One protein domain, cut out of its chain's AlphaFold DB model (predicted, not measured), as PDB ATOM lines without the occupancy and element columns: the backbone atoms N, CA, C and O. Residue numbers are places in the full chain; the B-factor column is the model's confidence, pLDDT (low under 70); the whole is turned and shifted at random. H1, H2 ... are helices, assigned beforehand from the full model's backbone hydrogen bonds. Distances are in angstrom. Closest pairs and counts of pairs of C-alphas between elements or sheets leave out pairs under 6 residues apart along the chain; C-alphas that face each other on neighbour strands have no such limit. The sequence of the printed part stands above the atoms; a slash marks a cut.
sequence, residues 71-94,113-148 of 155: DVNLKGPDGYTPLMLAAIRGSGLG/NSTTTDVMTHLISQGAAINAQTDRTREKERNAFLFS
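This is residues 71 to 94 and 113 to 148 of the 155 residues of an uncharacterized protein of Biomphalaria glabrata (UniProt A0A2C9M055). What shape do these atoms make? Two helices, H1 and H2, stand side by side, and a long link leads from H2 to H3, an arm of which residues 139 to 148 stick out free. What is it built of? The printed part has 60 residues, with three named helices in the order H1, H2, H3 and no named strand; its class is all helix. How spread out is it? It is loose, with a radius of gyration of the C-alphas of 14.6 A, and only just elongated, spanning 49 by 25 by 16 A.

Where is the first helix? After residues 71 to 81, H1 takes residues 82 to 90, 12.4 A long, beginning at C-alpha 82 (240.948, 353.841, 154.996). Where are the others? H2 takes residues 113 to 125, 18.1 A long. H3 takes residues 138 to 148, 16.6 A long, ending at C-alpha 148 (208.009, 351.635, 168.207).

How do H1 and H2 stand? They touch, their closest C-alphas being those of Gly 90 and Thr 116, 5.4 A apart. They run opposite ways at a shallow tilt of 18 degrees. Does H3 touch either? H3 is apart from H1 and from H2. How do the backbones run? In H1 and H2 every O i to N i+4 pair is within hydrogen-bond range; in H3 4 of 7 are.

How far does it reach? The two C-alphas farthest apart, those of Ser 114 and Ser 148, are 50.1 A apart; without residues 139 to 148 the body spans 34 by 24 by 16 A. Where is the cut? Residues 95 to 112 are not printed, and C-alphas 94 and 113 are 13.4 A apart across the cut. Which link is long, and where is confidence low? The link from H2 to H3, residues 126 to 137, is long. The model's pLDDT is under 70 at residues 91 to 94, 113 to 114 and 132 to 148.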
ATOM      1  N   ASP A  71     243.254 344.400 158.078       79.38
ATOM      2  CA  ASP A  71     242.384 344.308 156.927       79.38
ATOM      3  C   ASP A  71     242.012 345.741 156.531       79.38
ATOM      4  O   ASP A  71     241.298 346.453 157.236       79.38
ATOM      5  N   VAL A  72     242.569 346.182 155.404       82.38
ATOM      6  CA  VAL A  72     242.392 347.525 154.840       82.38
ATOM      7  C   VAL A  72     240.949 347.782 154.399       82.38
ATOM      8  O   VAL A  72     240.604 348.907 154.036       82.38
ATOM      9  N   ASN A  73     240.096 346.755 154.442       82.19
ATOM     10  CA  ASN A  73     238.660 346.844 154.211       82.19
ATOM     11  C   ASN A  73     237.851 346.963 155.507       82.19
ATOM     12  O   ASN A  73     236.629 347.128 155.433       82.19
ATOM     13  N   LEU A  74     238.496 346.911 156.681       83.12
ATOM     14  CA  LEU A  74     237.822 347.184 157.943       83.12
ATOM     15  C   LEU A  74     237.275 348.605 157.910       83.12
ATOM     16  O   LEU A  74     237.989 349.586 157.691       83.12
ATOM     17  N   LYS A  75     235.966 348.690 158.120       81.31
ATOM     18  CA  LYS A  75     235.258 349.954 158.207       81.31
ATOM     19  C   LYS A  75     235.482 350.549 159.594       81.31
ATOM     20  O   LYS A  75     235.377 349.844 160.599       81.31
ATOM     21  N   GLY A  76     235.759 351.847 159.636       76.19
ATOM     22  CA  GLY A  76     235.776 352.617 160.874       76.19
ATOM     23  C   GLY A  76     234.382 352.731 161.513       76.19
ATOM     24  O   GLY A  76     233.402 352.219 160.962       76.19
ATOM     25  N   PRO A  77     234.260 353.434 162.651       75.19
ATOM     26  CA  PRO A  77     232.975 353.673 163.323       75.19
ATOM     27  C   PRO A  77     231.910 354.274 162.390       75.19
ATOM     28  O   PRO A  77     230.730 353.948 162.511       75.19
ATOM     29  N   ASP A  78     232.349 355.063 161.410       72.62
ATOM     30  CA  ASP A  78     231.504 355.741 160.424       72.62
ATOM     31  C   ASP A  78     231.196 354.896 159.176       72.62
ATOM     32  O   ASP A  78     230.534 355.352 158.245       72.62
ATOM     33  N   GLY A  79     231.682 353.654 159.105       81.38
ATOM     34  CA  GLY A  79     231.430 352.777 157.959       81.38
ATOM     35  C   GLY A  79     232.339 353.024 156.744       81.38
ATOM     36  O   GLY A  79     232.136 352.385 155.709       81.38
ATOM     37  N   TYR A  80     233.325 353.921 156.849       82.69
ATOM     38  CA  TYR A  80     234.306 354.217 155.796       82.69
ATOM     39  C   TYR A  80     235.559 353.346 155.921       82.69
ATOM     40  O   TYR A  80     236.028 353.077 157.027       82.69
ATOM     41  N   THR A  81     236.117 352.925 154.783       86.81
ATOM     42  CA  THR A  81     237.433 352.272 154.733       86.81
ATOM     43  C   THR A  81     238.550 353.323 154.699       86.81
ATOM     44  O   THR A  81     238.330 354.439 154.213       86.81
ATOM     45  N   PRO A  82     239.775 352.978 155.137       86.69
ATOM     46  CA  PRO A  82     240.948 353.841 154.996       86.69
ATOM     47  C   PRO A  82     241.159 354.379 153.570       86.69
ATOM     48  O   PRO A  82     241.509 355.547 153.405       86.69
ATOM     49  N   LEU A  83     240.884 353.569 152.535       88.00
ATOM     50  CA  LEU A  83     240.980 353.984 151.125       88.00
ATOM     51  C   LEU A  83     240.000 355.113 150.791       88.00
ATOM     52  O   LEU A  83     240.365 356.067 150.106       88.00
ATOM     53  N   MET A  84     238.770 355.033 151.299       85.75
ATOM     54  CA  MET A  84     237.758 356.049 151.032       85.75
ATOM     55  C   MET A  84     238.094 357.377 151.713       85.75
ATOM     56  O   MET A  84     237.924 358.429 151.106       85.75
ATOM     57  N   LEU A  85     238.644 357.333 152.929       82.50
ATOM     58  CA  LEU A  85     239.122 358.532 153.625       82.50
ATOM     59  C   LEU A  85     240.297 359.189 152.888       82.50
ATOM     60  O   LEU A  85     240.319 360.411 152.742       82.50
ATOM     61  N   ALA A  86     241.238 358.394 152.368       84.81
ATOM     62  CA  ALA A  86     242.339 358.905 151.553       84.81
ATOM     63  C   ALA A  86     241.836 359.590 150.266       84.81
ATOM     64  O   ALA A  86     242.320 360.665 149.914       84.81
ATOM     65  N   ALA A  87     240.826 359.010 149.607       83.00
ATOM     66  CA  ALA A  87     240.214 359.576 148.405       83.00
ATOM     67  C   ALA A  87     239.448 360.885 148.677       83.00
ATOM     68  O   ALA A  87     239.570 361.835 147.901       83.00
ATOM     69  N   ILE A  88     238.684 360.952 149.775       79.38
ATOM     70  CA  ILE A  88     237.941 362.158 150.186       79.38
ATOM     71  C   ILE A  88     238.919 363.294 150.505       79.38
ATOM     72  O   ILE A  88     238.734 364.418 150.033       79.38
ATOM     73  N   ARG A  89     239.996 362.986 151.242       76.81
ATOM     74  CA  ARG A  89     241.027 363.961 151.616       76.81
ATOM     75  C   ARG A  89     241.808 364.479 150.408       76.81
ATOM     76  O   ARG A  89     242.055 365.673 150.338       76.81
ATOM     77  N   GLY A  90     242.130 363.614 149.444       71.25
ATOM     78  CA  GLY A  90     242.763 364.022 148.184       71.25
ATOM     79  C   GLY A  90     241.828 364.745 147.209       71.25
ATOM     80  O   GLY A  90     242.300 365.368 146.271       71.25
ATOM     81  N   SER A  91     240.508 364.680 147.413       63.53
ATOM     82  CA  SER A  91     239.538 365.385 146.561       63.53
ATOM     83  C   SER A  91     239.177 366.783 147.081       63.53
ATOM     84  O   SER A  91     238.377 367.462 146.445       63.53
ATOM     85  N   GLY A  92     239.725 367.228 148.219       56.94
ATOM     86  CA  GLY A  92     239.412 368.540 148.803       56.94
ATOM     87  C   GLY A  92     237.977 368.676 149.335       56.94
ATOM     88  O   GLY A  92     237.507 369.790 149.536       56.94
ATOM     89  N   LEU A  93     237.270 367.556 149.549       50.44
ATOM     90  CA  LEU A  93     235.851 367.516 149.952       50.44
ATOM     91  C   LEU A  93     235.667 367.158 151.438       50.44
ATOM     92  O   LEU A  93     234.599 366.702 151.838       50.44
ATOM     93  N   GLY A  94     236.724 367.270 152.245       50.59
ATOM     94  CA  GLY A  94     236.664 367.028 153.685       50.59
ATOM     95  C   GLY A  94     236.012 368.212 154.384       50.59
ATOM     96  O   GLY A  94     236.707 369.102 154.859       50.59
ATOM     97  N   ASN A 113     248.176 366.335 147.135       64.88
ATOM     98  CA  ASN A 113     247.627 365.436 146.134       64.88
ATOM     99  C   ASN A 113     248.631 364.351 145.713       64.88
ATOM    100  O   ASN A 113     248.242 363.220 145.413       64.88
ATOM    101  N   SER A 114     249.934 364.661 145.711       69.56
ATOM    102  CA  SER A 114     250.977 363.646 145.487       69.56
ATOM    103  C   SER A 114     251.014 362.667 146.657       69.56
ATOM    104  O   SER A 114     250.987 361.455 146.458       69.56
ATOM    105  N   THR A 115     250.961 363.192 147.882       77.50
ATOM    106  CA  THR A 115     251.005 362.384 149.105       77.50
ATOM    107  C   THR A 115     249.773 361.481 149.234       77.50
ATOM    108  O   THR A 115     249.899 360.299 149.559       77.50
ATOM    109  N   THR A 116     248.568 361.982 148.938       82.44
ATOM    110  CA  THR A 116     247.341 361.166 148.946       82.44
ATOM    111  C   THR A 116     247.355 360.110 147.846       82.44
ATOM    112  O   THR A 116     246.884 358.997 148.077       82.44
ATOM    113  N   THR A 117     247.929 360.416 146.679       85.88
ATOM    114  CA  THR A 117     248.101 359.450 145.579       85.88
ATOM    115  C   THR A 117     249.032 358.307 145.980       85.88
ATOM    116  O   THR A 117     248.714 357.136 145.740       85.88
ATOM    117  N   ASP A 118     250.138 358.616 146.657       87.25
ATOM    118  CA  ASP A 118     251.058 357.605 147.177       87.25
ATOM    119  C   ASP A 118     250.360 356.720 148.217       87.25
ATOM    120  O   ASP A 118     250.408 355.492 148.121       87.25
ATOM    121  N   VAL A 119     249.630 357.311 149.167       85.44
ATOM    122  CA  VAL A 119     248.865 356.566 150.185       85.44
ATOM    123  C   VAL A 119     247.791 355.675 149.549       85.44
ATOM    124  O   VAL A 119     247.677 354.501 149.907       85.44
ATOM    125  N   MET A 120     247.039 356.182 148.569       86.19
ATOM    126  CA  MET A 120     246.049 355.387 147.833       86.19
ATOM    127  C   MET A 120     246.695 354.203 147.110       86.19
ATOM    128  O   MET A 120     246.175 353.088 147.169       86.19
ATOM    129  N   THR A 121     247.862 354.408 146.497       88.00
ATOM    130  CA  THR A 121     248.617 353.339 145.827       88.00
ATOM    131  C   THR A 121     249.055 352.252 146.811       88.00
ATOM    132  O   THR A 121     248.935 351.060 146.509       88.00
ATOM    133  N   HIS A 122     249.497 352.634 148.014       88.69
ATOM    134  CA  HIS A 122     249.851 351.677 149.067       88.69
ATOM    135  C   HIS A 122     248.633 350.867 149.531       88.69
ATOM    136  O   HIS A 122     248.732 349.650 149.671       88.69
ATOM    137  N   LEU A 123     247.475 351.506 149.710       87.31
ATOM    138  CA  LEU A 123     246.241 350.834 150.134       87.31
ATOM    139  C   LEU A 123     245.712 349.858 149.071       87.31
ATOM    140  O   LEU A 123     245.324 348.737 149.400       87.31
ATOM    141  N   ILE A 124     245.756 350.236 147.791       86.69
ATOM    142  CA  ILE A 124     245.395 349.342 146.677       86.69
ATOM    143  C   ILE A 124     246.354 348.147 146.618       86.69
ATOM    144  O   ILE A 124     245.914 347.008 146.470       86.69
ATOM    145  N   SER A 125     247.655 348.391 146.794       86.31
ATOM    146  CA  SER A 125     248.675 347.332 146.807       86.31
ATOM    147  C   SER A 125     248.499 346.356 147.977       86.31
ATOM    148  O   SER A 125     248.859 345.188 147.859       86.31
ATOM    149  N   GLN A 126     247.906 346.807 149.087       85.75
ATOM    150  CA  GLN A 126     247.534 345.968 150.232       85.75
ATOM    151  C   GLN A 126     246.215 345.200 150.023       85.75
ATOM    152  O   GLN A 126     245.830 344.404 150.876       85.75
ATOM    153  N   GLY A 127     245.531 345.392 148.888       83.94
ATOM    154  CA  GLY A 127     244.291 344.690 148.551       83.94
ATOM    155  C   GLY A 127     243.017 345.401 149.011       83.94
ATOM    156  O   GLY A 127     242.000 344.742 149.235       83.94
ATOM    157  N   ALA A 128     243.047 346.729 149.156       85.31
ATOM    158  CA  ALA A 128     241.839 347.496 149.438       85.31
ATOM    159  C   ALA A 128     240.815 347.354 148.300       85.31
ATOM    160  O   ALA A 128     241.125 347.512 147.117       85.31
ATOM    161  N   ALA A 129     239.569 347.068 148.664       82.88
ATOM    162  CA  ALA A 129     238.467 346.937 147.733       82.88
ATOM    163  C   ALA A 129     238.085 348.317 147.187       82.88
ATOM    164  O   ALA A 129     237.467 349.130 147.870       82.88
ATOM    165  N   ILE A 130     238.400 348.553 145.913       81.56
ATOM    166  CA  ILE A 130     238.052 349.789 145.191       81.56
ATOM    167  C   ILE A 130     236.522 349.993 145.146       81.56
ATOM    168  O   ILE A 130     236.043 351.121 145.127       81.56
ATOM    169  N   ASN A 131     235.750 348.900 145.211       76.00
ATOM    170  CA  ASN A 131     234.284 348.901 145.236       76.00
ATOM    171  C   ASN A 131     233.701 348.810 146.661       76.00
ATOM    172  O   ASN A 131     232.561 348.373 146.825       76.00
ATOM    173  N   ALA A 132     234.474 349.134 147.705       69.00
ATOM    174  CA  ALA A 132     233.986 349.089 149.081       69.00
ATOM    175  C   ALA A 132     232.783 350.033 149.253       69.00
ATOM    176  O   ALA A 132     232.903 351.251 149.157       69.00
ATOM    177  N   GLN A 133     231.609 349.460 149.512       64.31
ATOM    178  CA  GLN A 133     230.389 350.223 149.734       64.31
ATOM    179  C   GLN A 133     230.313 350.678 151.195       64.31
ATOM    180  O   GLN A 133     230.446 349.869 152.121       64.31
ATOM    181  N   THR A 134     230.081 351.969 151.420       61.81
ATOM    182  CA  THR A 134     229.854 352.511 152.763       61.81
ATOM    183  C   THR A 134     228.526 352.016 153.302       61.81
ATOM    184  O   THR A 134     227.486 352.127 152.650       61.81
ATOM    185  N   ASP A 135     228.545 351.464 154.514       61.97
ATOM    186  CA  ASP A 135     227.313 351.114 155.226       61.97
ATOM    187  C   ASP A 135     226.708 352.381 155.833       61.97
ATOM    188  O   ASP A 135     226.634 352.552 157.047       61.97
ATOM    189  N   ARG A 136     226.216 353.282 154.980       58.94
ATOM    190  CA  ARG A 136     225.452 354.466 155.409       58.94
ATOM    191  C   ARG A 136     224.025 354.107 155.875       58.94
ATOM    192  O   ARG A 136     223.120 354.934 155.850       58.94
ATOM    193  N   THR A 137     223.800 352.858 156.286       54.16
ATOM    194  CA  THR A 137     222.466 352.279 156.529       54.16
ATOM    195  C   THR A 137     222.069 352.275 158.010       54.16
ATOM    196  O   THR A 137     220.925 351.964 158.332       54.16
ATOM    197  N   ARG A 138     222.944 352.681 158.942       53.50
ATOM    198  CA  ARG A 138     222.627 352.626 160.384       53.50
ATOM    199  C   ARG A 138     221.678 353.720 160.897       53.50
ATOM    200  O   ARG A 138     221.072 353.533 161.950       53.50
ATOM    201  N   GLU A 139     221.472 354.821 160.170       54.75
ATOM    202  CA  GLU A 139     220.522 355.868 160.597       54.75
ATOM    203  C   GLU A 139     219.051 355.544 160.296       54.75
ATOM    204  O   GLU A 139     218.161 355.992 161.023       54.75
ATOM    205  N   LYS A 140     218.758 354.716 159.283       55.91
ATOM    206  CA  LYS A 140     217.365 354.328 158.986       55.91
ATOM    207  C   LYS A 140     216.775 353.393 160.044       55.91
ATOM    208  O   LYS A 140     215.578 353.462 160.311       55.91
ATOM    209  N   GLU A 141     217.599 352.575 160.691       56.19
ATOM    210  CA  GLU A 141     217.138 351.627 161.715       56.19
ATOM    211  C   GLU A 141     216.910 352.287 163.082       56.19
ATOM    212  O   GLU A 141     216.011 351.884 163.824       56.19
ATOM    213  N   ARG A 142     217.653 353.355 163.406       55.91
ATOM    214  CA  ARG A 142     217.457 354.101 164.661       55.91
ATOM    215  C   ARG A 142     216.111 354.823 164.709       55.91
ATOM    216  O   ARG A 142     215.479 354.848 165.762       55.91
ATOM    217  N   ASN A 143     215.638 355.346 163.578       53.19
ATOM    218  CA  ASN A 143     214.315 355.970 163.510       53.19
ATOM    219  C   ASN A 143     213.176 354.943 163.617       53.19
ATOM    220  O   ASN A 143     212.141 355.254 164.196       53.19
ATOM    221  N   ALA A 144     213.367 353.699 163.166       52.94
ATOM    222  CA  ALA A 144     212.354 352.649 163.317       52.94
ATOM    223  C   ALA A 144     212.155 352.210 164.784       52.94
ATOM    224  O   ALA A 144     211.029 351.928 165.191       52.94
ATOM    225  N   PHE A 145     213.215 352.210 165.601       54.75
ATOM    226  CA  PHE A 145     213.109 351.914 167.037       54.75
ATOM    227  C   PHE A 145     212.501 353.060 167.859       54.75
ATOM    228  O   PHE A 145     211.864 352.808 168.877       54.75
ATOM    229  N   LEU A 146     212.654 354.314 167.420       55.62
ATOM    230  CA  LEU A 146     212.026 355.454 168.095       55.62
ATOM    231  C   LEU A 146     210.514 355.532 167.830       55.62
ATOM    232  O   LEU A 146     209.768 355.934 168.719       55.62
ATOM    233  N   PHE A 147     210.038 355.076 166.664       56.53
ATOM    234  CA  PHE A 147     208.599 355.000 166.378       56.53
ATOM    235  C   PHE A 147     207.887 353.815 167.052       56.53
ATOM    236  O   PHE A 147     206.674 353.881 167.237       56.53
ATOM    237  N   SER A 148     208.601 352.760 167.462       57.56
ATOM    238  CA  SER A 148     208.009 351.635 168.207       57.56
ATOM    239  C   SER A 148     207.983 351.837 169.727       57.56
ATOM    240  O   SER A 148     207.269 351.114 170.418       57.56
TER     241      SER A 148